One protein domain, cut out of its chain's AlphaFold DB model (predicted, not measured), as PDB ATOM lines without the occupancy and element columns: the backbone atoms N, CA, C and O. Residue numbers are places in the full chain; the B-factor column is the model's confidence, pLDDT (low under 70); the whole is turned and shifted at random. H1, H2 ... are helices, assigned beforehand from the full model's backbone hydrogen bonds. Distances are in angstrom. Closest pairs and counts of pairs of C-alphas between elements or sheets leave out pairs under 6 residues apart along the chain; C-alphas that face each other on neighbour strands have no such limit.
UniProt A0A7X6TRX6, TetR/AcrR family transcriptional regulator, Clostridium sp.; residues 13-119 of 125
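AT A GLANCE: This is residues 13 to 119 of the 125 residues of the protein "TetR/AcrR family transcriptional regulator" of Clostridium sp. (UniProt A0A7X6TRX6). A flat domain in which two long helices, H3 and H4, meet as a V through the second half of H3 and the first half of H4, with H2 standing across the V's wide end as the third side of a loosely closed triangle. H1 and H5 run opposite ways, H1 packs on the last part of H4, and H1, H4 and H5 make a group of three. The printed part has 107 residues with five named helices, in the order H1 H2 H3 H4 H5, and no named strand; the class is all helix. It is compact, with a radius of gyration of the C-alphas of 14.8 A, and spans 39 by 36 by 17 A.

HOW THE PARTS SIT: H3, residues 45 to 68, is the longest helix and has a kink of 28 degrees near residue 59. With residues 56 to 64 alone it touches residues 77 to 85 of H4, residues 77 to 98; the closest C-alphas, of Ala 56 and Ser 81, are 5.6 A apart. These two run opposite ways at a steep tilt of 60 degrees. H3 also touches H2, residues 32 to 43, opposite ways at a steep tilt of 60 degrees; the closest C-alphas, of Leu 41 and Phe 48, are 5.2 A apart, and residues 47 to 48 of H3 and 37 to 41 of H2 alone take part. H2 and H4 are near each other, with 5 pairs of C-alphas within 10 A. H4 touches H1, residues 13 to 29, with residues 88 to 97 alone, the same way at 38 degrees, only just a steep tilt; the closest C-alphas, of Arg 28 and Val 96, are 5.6 A apart. H1 touches H5, residues 107 to 119, opposite ways at 36 degrees, only just a steep tilt; the closest C-alphas, of Arg 21 and Val 110, are 6.4 A apart. H4 and H5 are near each other, with 9 pairs of C-alphas within 10 A. H3 is apart from H1 and from H5. Of the 4 pairs of helices that touch, 0 are at a shallow tilt, a mostly crossed packing. Every O i to N i+4 pair is within hydrogen-bond range in H1 and H5, against 6 of 8 in H2, 18 of 20 in H3 and 17 of 18 in H4.

IN THESE COORDINATES: H3 is 34.8 A from first to last C-alpha and begins at C-alpha 45, (-2.297, -22.020, 72.134). H4 is 30.2 A long, H1 24.8 A, H5 18.0 A and H2 16.1 A. H1 begins at C-alpha 13, (15.716, -4.603, 93.272), and H5 ends at C-alpha 119, (13.260, -11.722, 102.966).

THE WHOLE: The two C-alphas farthest apart, of Ile 43 and Gly 70, are 41.8 A apart. The printed part has no cut and no long link; H1 to H2 and H2 to H3 are tight links. The mean pLDDT of the printed part is 90.9, with residue 100 and residues 102 to 103 under 70.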
ATOM      1  N   PHE A  13      16.803  -4.769  92.308       92.50
ATOM      2  CA  PHE A  13      15.716  -4.603  93.272       92.50
ATOM      3  C   PHE A  13      14.837  -3.384  92.948       92.50
ATOM      4  O   PHE A  13      13.626  -3.523  92.805       92.50
ATOM      5  N   GLU A  14      15.444  -2.210  92.747       92.00
ATOM      6  CA  GLU A  14      14.719  -0.984  92.370       92.00
ATOM      7  C   GLU A  14      14.036  -1.128  91.002       92.00
ATOM      8  O   GLU A  14      12.921  -0.649  90.795       92.00
ATOM      9  N   ALA A  15      14.685  -1.815  90.056       91.62
ATOM     10  CA  ALA A  15      14.109  -2.083  88.745       91.62
ATOM     11  C   ALA A  15      12.855  -2.974  88.823       91.62
ATOM     12  O   ALA A  15      11.887  -2.697  88.114       91.62
ATOM     13  N   GLU A  16      12.845  -4.003  89.681       93.12
ATOM     14  CA  GLU A  16      11.653  -4.832  89.926       93.12
ATOM     15  C   GLU A  16      10.534  -4.038  90.603       93.12
ATOM     16  O   GLU A  16       9.383  -4.141  90.184       93.12
ATOM     17  N   GLU A  17      10.852  -3.199  91.592       94.06
ATOM     18  CA  GLU A  17       9.861  -2.362  92.279       94.06
ATOM     19  C   GLU A  17       9.164  -1.403  91.299       94.06
ATOM     20  O   GLU A  17       7.931  -1.355  91.210       94.06
ATOM     21  N   ILE A  18       9.958  -0.667  90.512       93.12
ATOM     22  CA  ILE A  18       9.455   0.245  89.479       93.12
ATOM     23  C   ILE A  18       8.655  -0.536  88.432       93.12
ATOM     24  O   ILE A  18       7.567  -0.105  88.042       93.12
ATOM     25  N   GLY A  19       9.171  -1.687  87.995       92.19
ATOM     26  CA  GLY A  19       8.538  -2.546  87.000       92.19
ATOM     27  C   GLY A  19       7.170  -3.056  87.448       92.19
ATOM     28  O   GLY A  19       6.205  -2.940  86.692       92.19
ATOM     29  N   LEU A  20       7.058  -3.552  88.683       94.06
ATOM     30  CA  LEU A  20       5.802  -4.030  89.257       94.06
ATOM     31  C   LEU A  20       4.794  -2.886  89.396       94.06
ATOM     32  O   LEU A  20       3.660  -3.016  88.933       94.06
ATOM     33  N   ARG A  21       5.203  -1.740  89.958       94.12
ATOM     34  CA  ARG A  21       4.329  -0.560  90.091       94.12
ATOM     35  C   ARG A  21       3.801  -0.109  88.725       94.12
ATOM     36  O   ARG A  21       2.596   0.088  88.559       94.12
ATOM     37  N   ALA A  22       4.685   0.006  87.734       92.38
ATOM     38  CA  ALA A  22       4.325   0.398  86.375       92.38
ATOM     39  C   ALA A  22       3.424  -0.639  85.688       92.38
ATOM     40  O   ALA A  22       2.474  -0.262  84.998       92.38
ATOM     41  N   PHE A  23       3.681  -1.935  85.893       91.44
ATOM     42  CA  PHE A  23       2.833  -3.012  85.390       91.44
ATOM     43  C   PHE A  23       1.419  -2.899  85.954       91.44
ATOM     44  O   PHE A  23       0.480  -2.827  85.163       91.44
ATOM     45  N   LEU A  24       1.263  -2.791  87.279       92.00
ATOM     46  CA  LEU A  24      -0.042  -2.675  87.937       92.00
ATOM     47  C   LEU A  24      -0.815  -1.435  87.456       92.00
ATOM     48  O   LEU A  24      -1.996  -1.517  87.115       92.00
ATOM     49  N   GLN A  25      -0.148  -0.283  87.341       90.88
ATOM     50  CA  GLN A  25      -0.757   0.936  86.791       90.88
ATOM     51  C   GLN A  25      -1.177   0.779  85.324       90.88
ATOM     52  O   GLN A  25      -2.214   1.309  84.914       90.88
ATOM     53  N   TYR A  26      -0.384   0.063  84.523       90.19
ATOM     54  CA  TYR A  26      -0.687  -0.201  83.120       90.19
ATOM     55  C   TYR A  26      -1.929  -1.084  82.975       90.19
ATOM     56  O   TYR A  26      -2.868  -0.705  82.276       90.19
ATOM     57  N   ILE A  27      -1.983  -2.220  83.674       89.94
ATOM     58  CA  ILE A  27      -3.138  -3.124  83.599       89.94
ATOM     59  C   ILE A  27      -4.410  -2.480  84.164       89.94
ATOM     60  O   ILE A  27      -5.487  -2.760  83.646       89.94
ATOM     61  N   ARG A  28      -4.315  -1.550  85.132       89.12
ATOM     62  CA  ARG A  28      -5.483  -0.794  85.628       89.12
ATOM     63  C   ARG A  28      -6.149   0.015  84.522       89.12
ATOM     64  O   ARG A  28      -7.368   0.020  84.399       89.12
ATOM     65  N   LYS A  29      -5.345   0.646  83.663       89.06
ATOM     66  CA  LYS A  29      -5.826   1.405  82.495       89.06
ATOM     67  C   LYS A  29      -6.282   0.502  81.345       89.06
ATOM     68  O   LYS A  29      -7.027   0.944  80.474       89.06
ATOM     69  N   HIS A  30      -5.839  -0.754  81.332       89.75
ATOM     70  CA  HIS A  30      -6.043  -1.693  80.233       89.75
ATOM     71  C   HIS A  30      -6.530  -3.066  80.727       89.75
ATOM     72  O   HIS A  30      -5.982  -4.091  80.329       89.75
ATOM     73  N   LYS A  31      -7.591  -3.106  81.553       87.31
ATOM     74  CA  LYS A  31      -8.109  -4.352  82.170       87.31
ATOM     75  C   LYS A  31      -8.394  -5.471  81.144       87.31
ATOM     76  O   LYS A  31      -8.165  -6.644  81.416       87.31
ATOM     77  N   HIS A  32      -8.793  -5.103  79.922       88.38
ATOM     78  CA  HIS A  32      -9.044  -6.023  78.801       88.38
ATOM     79  C   HIS A  32      -7.813  -6.819  78.323       88.38
ATOM     80  O   HIS A  32      -7.984  -7.827  77.643       88.38
ATOM     81  N   VAL A  33      -6.588  -6.407  78.668       88.88
ATOM     82  CA  VAL A  33      -5.360  -7.150  78.331       88.88
ATOM     83  C   VAL A  33      -5.404  -8.564  78.901       88.88
ATOM     84  O   VAL A  33      -5.009  -9.500  78.210       88.88
ATOM     85  N   TYR A  34      -5.948  -8.745  80.110       87.88
ATOM     86  CA  TYR A  34      -6.131 -10.083  80.671       87.88
ATOM     87  C   TYR A  34      -7.049 -10.932  79.798       87.88
ATOM     88  O   TYR A  34      -6.681 -12.053  79.460       87.88
ATOM     89  N   ASN A  35      -8.189 -10.392  79.361       89.19
ATOM     90  CA  ASN A  35      -9.111 -11.127  78.492       89.19
ATOM     91  C   ASN A  35      -8.413 -11.579  77.208       89.19
ATOM     92  O   ASN A  35      -8.496 -12.751  76.871       89.19
ATOM     93  N   ILE A  36      -7.640 -10.701  76.559       90.19
ATOM     94  CA  ILE A  36      -6.900 -11.046  75.333       90.19
ATOM     95  C   ILE A  36      -5.915 -12.194  75.581       90.19
ATOM     96  O   ILE A  36      -5.854 -13.134  74.787       90.19
ATOM     97  N   ILE A  37      -5.150 -12.139  76.677       89.12
ATOM     98  CA  ILE A  37      -4.185 -13.194  77.014       89.12
ATOM     99  C   ILE A  37      -4.919 -14.525  77.217       89.12
ATOM    100  O   ILE A  37      -4.549 -15.525  76.609       89.12
ATOM    101  N   TRP A  38      -5.992 -14.555  78.005       90.12
ATOM    102  CA  TRP A  38      -6.726 -15.795  78.278       90.12
ATOM    103  C   TRP A  38      -7.515 -16.315  77.067       90.12
ATOM    104  O   TRP A  38      -7.542 -17.520  76.830       90.12
ATOM    105  N   GLU A  39      -8.109 -15.439  76.263       92.50
ATOM    106  CA  GLU A  39      -8.786 -15.808  75.015       92.50
ATOM    107  C   GLU A  39      -7.799 -16.379  73.994       92.50
ATOM    108  O   GLU A  39      -8.138 -17.331  73.287       92.50
ATOM    109  N   SER A  40      -6.556 -15.875  73.959       92.56
ATOM    110  CA  SER A  40      -5.517 -16.424  73.083       92.56
ATOM    111  C   SER A  40      -5.260 -17.906  73.358       92.56
ATOM    112  O   SER A  40      -5.133 -18.669  72.410       92.56
ATOM    113  N   LEU A  41      -5.310 -18.353  74.620       92.06
ATOM    114  CA  LEU A  41      -5.155 -19.769  74.969       92.06
ATOM    115  C   LEU A  41      -6.215 -20.651  74.300       92.06
ATOM    116  O   LEU A  41      -5.921 -21.781  73.909       92.06
ATOM    117  N   TYR A  42      -7.444 -20.146  74.200       92.69
ATOM    118  CA  TYR A  42      -8.561 -20.869  73.604       92.69
ATOM    119  C   TYR A  42      -8.528 -20.831  72.070       92.69
ATOM    120  O   TYR A  42      -8.864 -21.822  71.426       92.69
ATOM    121  N   ILE A  43      -8.127 -19.699  71.489       93.81
ATOM    122  CA  ILE A  43      -8.105 -19.487  70.034       93.81
ATOM    123  C   ILE A  43      -6.878 -20.148  69.398       93.81
ATOM    124  O   ILE A  43      -7.011 -20.914  68.446       93.81
ATOM    125  N   ASP A  44      -5.689 -19.844  69.916       93.19
ATOM    126  CA  ASP A  44      -4.412 -20.353  69.429       93.19
ATOM    127  C   ASP A  44      -3.408 -20.464  70.581       93.19
ATOM    128  O   ASP A  44      -2.764 -19.502  71.008       93.19
ATOM    129  N   LYS A  45      -3.225 -21.699  71.051       93.19
ATOM    130  CA  LYS A  45      -2.297 -22.020  72.134       93.19
ATOM    131  C   LYS A  45      -0.864 -21.551  71.853       93.19
ATOM    132  O   LYS A  45      -0.148 -21.262  72.809       93.19
ATOM    133  N   SER A  46      -0.428 -21.493  70.592       94.19
ATOM    134  CA  SER A  46       0.931 -21.047  70.270       94.19
ATOM    135  C   SER A  46       1.131 -19.568  70.591       94.19
ATOM    136  O   SER A  46       2.125 -19.235  71.225       94.19
ATOM    137  N   LEU A  47       0.137 -18.714  70.323       91.88
ATOM    138  CA  LEU A  47       0.172 -17.297  70.703       91.88
ATOM    139  C   LEU A  47       0.292 -17.111  72.217       91.88
ATOM    140  O   LEU A  47       1.050 -16.258  72.680       91.88
ATOM    141  N   PHE A  48      -0.433 -17.924  72.988       91.00
ATOM    142  CA  PHE A  48      -0.339 -17.903  74.445       91.00
ATOM    143  C   PHE A  48       1.066 -18.287  74.920       91.00
ATOM    144  O   PHE A  48       1.656 -17.577  75.730       91.00
ATOM    145  N   VAL A  49       1.623 -19.388  74.404       93.19
ATOM    146  CA  VAL A  49       2.977 -19.844  74.764       93.19
ATOM    147  C   VAL A  49       4.022 -18.800  74.373       93.19
ATOM    148  O   VAL A  49       4.837 -18.412  75.209       93.19
ATOM    149  N   ASP A  50       3.951 -18.285  73.148       93.31
ATOM    150  CA  ASP A  50       4.886 -17.292  72.629       93.31
ATOM    151  C   ASP A  50       4.873 -16.012  73.465       93.31
ATOM    152  O   ASP A  50       5.921 -15.404  73.674       93.31
ATOM    153  N   TYR A  51       3.717 -15.585  73.980       90.81
ATOM    154  CA  TYR A  51       3.637 -14.430  74.873       90.81
ATOM    155  C   TYR A  51       4.495 -14.619  76.136       90.81
ATOM    156  O   TYR A  51       5.315 -13.751  76.452       90.81
ATOM    157  N   TYR A  52       4.348 -15.753  76.826       91.25
ATOM    158  CA  TYR A  52       5.085 -16.039  78.061       91.25
ATOM    159  C   TYR A  52       6.577 -16.303  77.802       91.25
ATOM    160  O   TYR A  52       7.420 -15.767  78.521       91.25
ATOM    161  N   GLU A  53       6.925 -17.030  76.739       93.50
ATOM    162  CA  GLU A  53       8.320 -17.284  76.342       93.50
ATOM    163  C   GLU A  53       9.050 -15.992  75.933       93.50
ATOM    164  O   GLU A  53      10.186 -15.726  76.347       93.50
ATOM    165  N   ASN A  54       8.387 -15.115  75.173       90.88
ATOM    166  CA  ASN A  54       8.953 -13.816  74.808       90.88
ATOM    167  C   ASN A  54       9.111 -12.895  76.023       90.88
ATOM    168  O   ASN A  54      10.053 -12.104  76.078       90.88
ATOM    169  N   PHE A  55       8.208 -12.971  77.002       88.19
ATOM    170  CA  PHE A  55       8.372 -12.239  78.253       88.19
ATOM    171  C   PHE A  55       9.573 -12.771  79.044       88.19
ATOM    172  O   PHE A  55      10.425 -11.988  79.473       88.19
ATOM    173  N   ALA A  56       9.686 -14.095  79.173       90.69
ATOM    174  CA  ALA A  56      10.756 -14.734  79.923       90.69
ATOM    175  C   ALA A  56      12.145 -14.455  79.326       90.69
ATOM    176  O   ALA A  56      13.074 -14.077  80.044       90.69
ATOM    177  N   SER A  57      12.284 -14.529  78.000       88.88
ATOM    178  CA  SER A  57      13.554 -14.248  77.307       88.88
ATOM    179  C   SER A  57      14.062 -12.812  77.505       88.88
ATOM    180  O   SER A  57      15.273 -12.578  77.575       88.88
ATOM    181  N   ARG A  58      13.154 -11.837  77.662       87.19
ATOM    182  CA  ARG A  58      13.512 -10.444  77.991       87.19
ATOM    183  C   ARG A  58      14.045 -10.304  79.411       87.19
ATOM    184  O   ARG A  58      14.941  -9.495  79.642       87.19
ATOM    185  N   TYR A  59      13.506 -11.075  80.353       87.38
ATOM    186  CA  TYR A  59      13.986 -11.091  81.732       87.38
ATOM    187  C   TYR A  59      15.353 -11.766  81.852       87.38
ATOM    188  O   TYR A  59      16.183 -11.266  82.608       87.38
ATOM    189  N   LEU A  60      15.592 -12.829  81.077       89.56
ATOM    190  CA  LEU A  60      16.784 -13.681  81.144       89.56
ATOM    191  C   LEU A  60      18.090 -12.877  81.226       89.56
ATOM    192  O   LEU A  60      18.762 -12.901  82.251       89.56
ATOM    193  N   HIS A  61      18.367 -12.057  80.208       86.56
ATOM    194  CA  HIS A  61      19.591 -11.256  80.116       86.56
ATOM    195  C   HIS A  61      19.783 -10.318  81.317       86.56
ATOM    196  O   HIS A  61      20.891 -10.111  81.809       86.56
ATOM    197  N   GLY A  62      18.691  -9.719  81.799       88.69
ATOM    198  CA  GLY A  62      18.743  -8.803  82.932       88.69
ATOM    199  C   GLY A  62      18.910  -9.516  84.276       88.69
ATOM    200  O   GLY A  62      19.429  -8.903  85.208       88.69
ATOM    201  N   LEU A  63      18.438 -10.760  84.394       92.50
ATOM    202  CA  LEU A  63      18.610 -11.593  85.584       92.50
ATOM    203  C   LEU A  63      20.031 -12.153  85.638       92.50
ATOM    204  O   LEU A  63      20.683 -12.009  86.665       92.50
ATOM    205  N   GLU A  64      20.550 -12.678  84.529       93.12
ATOM    206  CA  GLU A  64      21.933 -13.164  84.429       93.12
ATOM    207  C   GLU A  64      22.932 -12.064  84.808       93.12
ATOM    208  O   GLU A  64      23.750 -12.239  85.710       93.12
ATOM    209  N   ALA A  65      22.788 -10.869  84.228       91.00
ATOM    210  CA  ALA A  65      23.651  -9.740  84.569       91.00
ATOM    211  C   ALA A  65      23.529  -9.322  86.049       91.00
ATOM    212  O   ALA A  65      24.498  -8.860  86.648       91.00
ATOM    213  N   ALA A  66      22.343  -9.441  86.654       92.25
ATOM    214  CA  ALA A  66      22.148  -9.145  88.073       92.25
ATOM    215  C   ALA A  66      22.754 -10.230  88.983       92.25
ATOM    216  O   ALA A  66      23.289  -9.899  90.041       92.25
ATOM    217  N   GLN A  67      22.728 -11.499  88.566       94.38
ATOM    218  CA  GLN A  67      23.413 -12.603  89.249       94.38
ATOM    219  C   GLN A  67      24.929 -12.414  89.218       94.38
ATOM    220  O   GLN A  67      25.576 -12.553  90.254       94.38
ATOM    221  N   GLU A  68      25.493 -12.023  88.072       93.88
ATOM    222  CA  GLU A  68      26.925 -11.720  87.934       93.88
ATOM    223  C   GLU A  68      27.376 -10.584  88.863       93.88
ATOM    224  O   GLU A  68      28.481 -10.621  89.406       93.88
ATOM    225  N   ARG A  69      26.509  -9.589  89.093       93.00
ATOM    226  CA  ARG A  69      26.754  -8.487  90.039       93.00
ATOM    227  C   ARG A  69      26.453  -8.845  91.500       93.00
ATOM    228  O   ARG A  69      26.697  -8.023  92.378       93.00
ATOM    229  N   GLY A  70      25.939 -10.045  91.774       93.00
ATOM    230  CA  GLY A  70      25.569 -10.492  93.119       93.00
ATOM    231  C   GLY A  70      24.329  -9.799  93.697       93.00
ATOM    232  O   GLY A  70      24.150  -9.793  94.911       93.00
ATOM    233  N   GLU A  71      23.480  -9.207  92.853       92.25
ATOM    234  CA  GLU A  71      22.268  -8.488  93.278       92.25
ATOM    235  C   GLU A  71      21.085  -9.426  93.553       92.25
ATOM    236  O   GLU A  71      20.173  -9.067  94.295       92.25
ATOM    237  N   ILE A  72      21.084 -10.619  92.951       92.56
ATOM    238  CA  ILE A  72      20.028 -11.626  93.096       92.56
ATOM    239  C   ILE A  72      20.627 -13.030  93.241       92.56
ATOM    240  O   ILE A  72      21.790 -13.271  92.913       92.56
ATOM    241  N   VAL A  73      19.823 -13.971  93.737       92.19
ATOM    242  CA  VAL A  73      20.243 -15.359  93.968       92.19
ATOM    243  C   VAL A  73      20.670 -16.058  92.669       92.19
ATOM    244  O   VAL A  73      20.018 -15.920  91.633       92.19
ATOM    245  N   ASN A  74      21.751 -16.841  92.736       94.38
ATOM    246  CA  ASN A  74      22.244 -17.652  91.621       94.38
ATOM    247  C   ASN A  74      21.447 -18.967  91.504       94.38
ATOM    248  O   ASN A  74      21.798 -19.981  92.107       94.38
ATOM    249  N   VAL A  75      20.342 -18.914  90.764       95.56
ATOM    250  CA  VAL A  75      19.459 -20.036  90.405       95.56
ATOM    251  C   VAL A  75      19.185 -20.002  88.905       95.56
ATOM    252  O   VAL A  75      19.551 -19.037  88.239       95.56
ATOM    253  N   ASP A  76      18.503 -21.019  88.380       95.25
ATOM    254  CA  ASP A  76      18.042 -21.033  86.991       95.25
ATOM    255  C   ASP A  76      17.277 -19.727  86.643       95.25
ATOM    256  O   ASP A  76      16.213 -19.459  87.227       95.25
ATOM    257  N   PRO A  77      17.794 -18.899  85.710       93.00
ATOM    258  CA  PRO A  77      17.174 -17.628  85.342       93.00
ATOM    259  C   PRO A  77      15.778 -17.785  84.731       93.00
ATOM    260  O   PRO A  77      14.936 -16.901  84.899       93.00
ATOM    261  N   THR A  78      15.492 -18.906  84.062       93.69
ATOM    262  CA  THR A  78      14.161 -19.211  83.529       93.69
ATOM    263  C   THR A  78      13.177 -19.436  84.670       93.69
ATOM    264  O   THR A  78      12.101 -18.836  84.675       93.69
ATOM    265  N   VAL A  79      13.554 -20.225  85.682       95.56
ATOM    266  CA  VAL A  79      12.715 -20.441  86.876       95.56
ATOM    267  C   VAL A  79      12.426 -19.116  87.575       95.56
ATOM    268  O   VAL A  79      11.272 -18.823  87.896       95.56
ATOM    269  N   LEU A  80      13.454 -18.289  87.771       94.50
ATOM    270  CA  LEU A  80      13.298 -16.988  88.415       94.50
ATOM    271  C   LEU A  80      12.419 -16.034  87.594       94.50
ATOM    272  O   LEU A  80      11.577 -15.335  88.155       94.50
ATOM    273  N   SER A  81      12.562 -16.034  86.269       94.06
ATOM    274  CA  SER A  81      11.732 -15.222  85.383       94.06
ATOM    275  C   SER A  81      10.250 -15.598  85.471       94.06
ATOM    276  O   SER A  81       9.409 -14.719  85.666       94.06
ATOM    277  N   TYR A  82       9.926 -16.892  85.396       95.31
ATOM    278  CA  TYR A  82       8.548 -17.369  85.530       95.31
ATOM    279  C   TYR A  82       7.977 -17.117  86.930       95.31
ATOM    280  O   TYR A  82       6.793 -16.800  87.055       95.31
ATOM    281  N   PHE A  83       8.803 -17.185  87.977       95.31
ATOM    282  CA  PHE A  83       8.400 -16.820  89.333       95.31
ATOM    283  C   PHE A  83       8.006 -15.338  89.437       95.31
ATOM    284  O   PHE A  83       6.885 -15.036  89.850       95.31
ATOM    285  N   LEU A  84       8.874 -14.417  89.005       93.88
ATOM    286  CA  LEU A  84       8.609 -12.969  89.046       93.88
ATOM    287  C   LEU A  84       7.402 -12.576  88.185       93.88
ATOM    288  O   LEU A  84       6.552 -11.781  88.602       93.88
ATOM    289  N   MET A  85       7.296 -13.174  86.998       93.25
ATOM    290  CA  MET A  85       6.154 -13.003  86.107       93.25
ATOM    291  C   MET A  85       4.856 -13.495  86.753       93.25
ATOM    292  O   MET A  85       3.850 -12.791  86.712       93.25
ATOM    293  N   GLY A  86       4.876 -14.670  87.387       94.38
ATOM    294  CA  GLY A  86       3.730 -15.227  88.099       94.38
ATOM    295  C   GLY A  86       3.271 -14.331  89.247       94.38
ATOM    296  O   GLY A  86       2.088 -14.002  89.318       94.38
ATOM    297  N   VAL A  87       4.201 -13.880  90.095       95.12
ATOM    298  CA  VAL A  87       3.912 -12.946  91.197       95.12
ATOM    299  C   VAL A  87       3.240 -11.686  90.656       95.12
ATOM    300  O   VAL A  87       2.144 -11.342  91.092       95.12
ATOM    301  N   SER A  88       3.836 -11.049  89.648       93.06
ATOM    302  CA  SER A  88       3.294  -9.823  89.053       93.06
ATOM    303  C   SER A  88       1.897 -10.040  88.465       93.06
ATOM    304  O   SER A  88       0.977  -9.269  88.740       93.06
ATOM    305  N   ASN A  89       1.710 -11.125  87.710       92.88
ATOM    306  CA  ASN A  89       0.447 -11.470  87.062       92.88
ATOM    307  C   ASN A  89      -0.679 -11.732  88.075       92.88
ATOM    308  O   ASN A  89      -1.777 -11.201  87.928       92.88
ATOM    309  N   PHE A  90      -0.423 -12.519  89.123       94.00
ATOM    310  CA  PHE A  90      -1.453 -12.840  90.116       94.00
ATOM    311  C   PHE A  90      -1.793 -11.660  91.030       94.00
ATOM    312  O   PHE A  90      -2.972 -11.456  91.327       94.00
ATOM    313  N   ILE A  91      -0.805 -10.852  91.427       94.44
ATOM    314  CA  ILE A  91      -1.058  -9.604  92.163       94.44
ATOM    315  C   ILE A  91      -1.904  -8.659  91.304       94.44
ATOM    316  O   ILE A  91      -2.894  -8.109  91.784       94.44
ATOM    317  N   GLY A  92      -1.585  -8.546  90.014       91.94
ATOM    318  CA  GLY A  92      -2.388  -7.785  89.068       91.94
ATOM    319  C   GLY A  92      -3.826  -8.293  88.949       91.94
ATOM    320  O   GLY A  92      -4.753  -7.494  89.009       91.94
ATOM    321  N   LEU A  93      -4.049  -9.604  88.849       90.94
ATOM    322  CA  LEU A  93      -5.407 -10.158  88.834       90.94
ATOM    323  C   LEU A  93      -6.194  -9.775  90.094       90.94
ATOM    324  O   LEU A  93      -7.314  -9.280  89.981       90.94
ATOM    325  N   LYS A  94      -5.608  -9.941  91.286       91.69
ATOM    326  CA  LYS A  94      -6.306  -9.639  92.542       91.69
ATOM    327  C   LYS A  94      -6.670  -8.160  92.667       91.69
ATOM    328  O   LYS A  94      -7.832  -7.858  92.906       91.69
ATOM    329  N   TYR A  95      -5.696  -7.268  92.505       89.50
ATOM    330  CA  TYR A  95      -5.849  -5.851  92.856       89.50
ATOM    331  C   TYR A  95      -6.330  -4.958  91.706       89.50
ATOM    332  O   TYR A  95      -6.551  -3.771  91.910       89.50
ATOM    333  N   VAL A  96      -6.443  -5.485  90.483       86.88
ATOM    334  CA  VAL A  96      -6.909  -4.703  89.322       86.88
ATOM    335  C   VAL A  96      -8.149  -5.302  88.675       86.88
ATOM    336  O   VAL A  96      -8.996  -4.558  88.180       86.88
ATOM    337  N   MET A  97      -8.216  -6.633  88.595       82.19
ATOM    338  CA  MET A  97      -9.314  -7.315  87.913       82.19
ATOM    339  C   MET A  97     -10.429  -7.731  88.875       82.19
ATOM    340  O   MET A  97     -11.589  -7.708  88.479       82.19
ATOM    341  N   PHE A  98     -10.094  -8.151  90.101       85.12
ATOM    342  CA  PHE A  98     -11.094  -8.606  91.077       85.12
ATOM    343  C   PHE A  98     -11.564  -7.503  92.024       85.12
ATOM    344  O   PHE A  98     -12.705  -7.559  92.475       85.12
ATOM    345  N   ASP A  99     -10.702  -6.531  92.321       79.75
ATOM    346  CA  ASP A  99     -11.058  -5.370  93.130       79.75
ATOM    347  C   ASP A  99     -11.500  -4.214  92.222       79.75
ATOM    348  O   ASP A  99     -10.826  -3.877  91.246       79.75
ATOM    349  N   ASP A 100     -12.639  -3.603  92.556       66.19
ATOM    350  CA  ASP A 100     -13.211  -2.455  91.836       66.19
ATOM    351  C   ASP A 100     -12.793  -1.100  92.443       66.19
ATOM    352  O   ASP A 100     -13.297  -0.051  92.039       66.19
ATOM    353  N   ASP A 101     -11.875  -1.100  93.416       71.25
ATOM    354  CA  ASP A 101     -11.399   0.119  94.073       71.25
ATOM    355  C   ASP A 101     -10.269   0.782  93.269       71.25
ATOM    356  O   ASP A 101      -9.073   0.598  93.508       71.25
ATOM    357  N   ASP A 102     -10.660   1.543  92.247       69.81
ATOM    358  CA  ASP A 102      -9.724   2.219  91.344       69.81
ATOM    359  C   ASP A 102      -8.979   3.406  92.008       69.81
ATOM    360  O   ASP A 102      -8.023   3.928  91.413       69.81
ATOM    361  N   GLU A 103      -9.374   3.819  93.222       68.69
ATOM    362  CA  GLU A 103      -8.780   4.941  93.968       68.69
ATOM    363  C   GLU A 103      -7.549   4.534  94.794       68.69
ATOM    364  O   GLU A 103      -6.722   5.389  95.128       68.69
ATOM    365  N   GLU A 104      -7.357   3.241  95.068       76.75
ATOM    366  CA  GLU A 104      -6.258   2.780  95.915       76.75
ATOM    367  C   GLU A 104      -4.891   2.835  95.189       76.75
ATOM    368  O   GLU A 104      -4.729   2.505  93.999       76.75
ATOM    369  N   SER A 105      -3.861   3.302  95.906       85.94
ATOM    370  CA  SER A 105      -2.478   3.245  95.419       85.94
ATOM    371  C   SER A 105      -1.945   1.817  95.514       85.94
ATOM    372  O   SER A 105      -2.207   1.106  96.478       85.94
ATOM    373  N   PHE A 106      -1.118   1.410  94.546       91.88
ATOM    374  CA  PHE A 106      -0.437   0.114  94.600       91.88
ATOM    375  C   PHE A 106       0.804   0.107  95.493       91.88
ATOM    376  O   PHE A 106       1.398  -0.953  95.654       91.88
ATOM    377  N   ASP A 107       1.206   1.240  96.076       92.12
ATOM    378  CA  ASP A 107       2.472   1.344  96.811       92.12
ATOM    379  C   ASP A 107       2.560   0.337  97.961       92.12
ATOM    380  O   ASP A 107       3.497  -0.451  98.006       92.12
ATOM    381  N   ALA A 108       1.530   0.251  98.808       93.00
ATOM    382  CA  ALA A 108       1.522  -0.696  99.923       93.00
ATOM    383  C   ALA A 108       1.589  -2.166  99.466       93.00
ATOM    384  O   ALA A 108       2.143  -3.012 100.170       93.00
ATOM    385  N   VAL A 109       1.012  -2.490  98.305       93.81
ATOM    386  CA  VAL A 109       1.048  -3.842  97.730       93.81
ATOM    387  C   VAL A 109       2.429  -4.136  97.149       93.81
ATOM    388  O   VAL A 109       2.986  -5.201  97.404       93.81
ATOM    389  N   VAL A 110       2.997  -3.186  96.403       95.94
ATOM    390  CA  VAL A 110       4.348  -3.278  95.838       95.94
ATOM    391  C   VAL A 110       5.369  -3.455  96.959       95.94
ATOM    392  O   VAL A 110       6.154  -4.396  96.900       95.94
ATOM    393  N   ASP A 111       5.301  -2.640  98.012       95.62
ATOM    394  CA  ASP A 111       6.210  -2.708  99.159       95.62
ATOM    395  C   ASP A 111       6.173  -4.089  99.829       95.62
ATOM    396  O   ASP A 111       7.219  -4.675 100.110       95.62
ATOM    397  N   GLN A 112       4.979  -4.660 100.027       96.19
ATOM    398  CA  GLN A 112       4.822  -6.003 100.595       96.19
ATOM    399  C   GLN A 112       5.397  -7.095  99.688       96.19
ATOM    400  O   GLN A 112       6.074  -8.002 100.174       96.19
ATOM    401  N   VAL A 113       5.160  -7.019  98.375       96.62
ATOM    402  CA  VAL A 113       5.736  -7.973  97.415       96.62
ATOM    403  C   VAL A 113       7.260  -7.882  97.427       96.62
ATOM    404  O   VAL A 113       7.931  -8.909  97.525       96.62
ATOM    405  N   MET A 114       7.815  -6.672  97.387       96.12
ATOM    406  CA  MET A 114       9.260  -6.454  97.403       96.12
ATOM    407  C   MET A 114       9.901  -6.907  98.722       96.12
ATOM    408  O   MET A 114      10.983  -7.495  98.703       96.12
ATOM    409  N   GLU A 115       9.229  -6.716  99.860       95.44
ATOM    410  CA  GLU A 115       9.673  -7.239 101.157       95.44
ATOM    411  C   GLU A 115       9.749  -8.770 101.144       95.44
ATOM    412  O   GLU A 115      10.753  -9.343 101.576       95.44
ATOM    413  N   ILE A 116       8.727  -9.436 100.596       95.69
ATOM    414  CA  ILE A 116       8.698 -10.898 100.449       95.69
ATOM    415  C   ILE A 116       9.820 -11.370  99.522       95.69
ATOM    416  O   ILE A 116      10.487 -12.356  99.829       95.69
ATOM    417  N   LEU A 117      10.072 -10.675  98.410       94.12
ATOM    418  CA  LEU A 117      11.179 -11.009  97.509       94.12
ATOM    419  C   LEU A 117      12.546 -10.844  98.190       94.12
ATOM    420  O   LEU A 117      13.459 -11.621  97.915       94.12
ATOM    421  N   ARG A 118      12.688  -9.868  99.094       92.50
ATOM    422  CA  ARG A 118      13.933  -9.615  99.831       92.50
ATOM    423  C   ARG A 118      14.179 -10.619 100.953       92.50
ATOM    424  O   ARG A 118      15.318 -11.023 101.170       92.50
ATOM    425  N   THR A 119      13.139 -10.965 101.706       91.88
ATOM    426  CA  THR A 119      13.260 -11.722 102.966       91.88
ATOM    427  C   THR A 119      12.825 -13.181 102.856       91.88
ATOM    428  O   THR A 119      13.232 -14.004 103.676       91.88
TER     429      THR A 119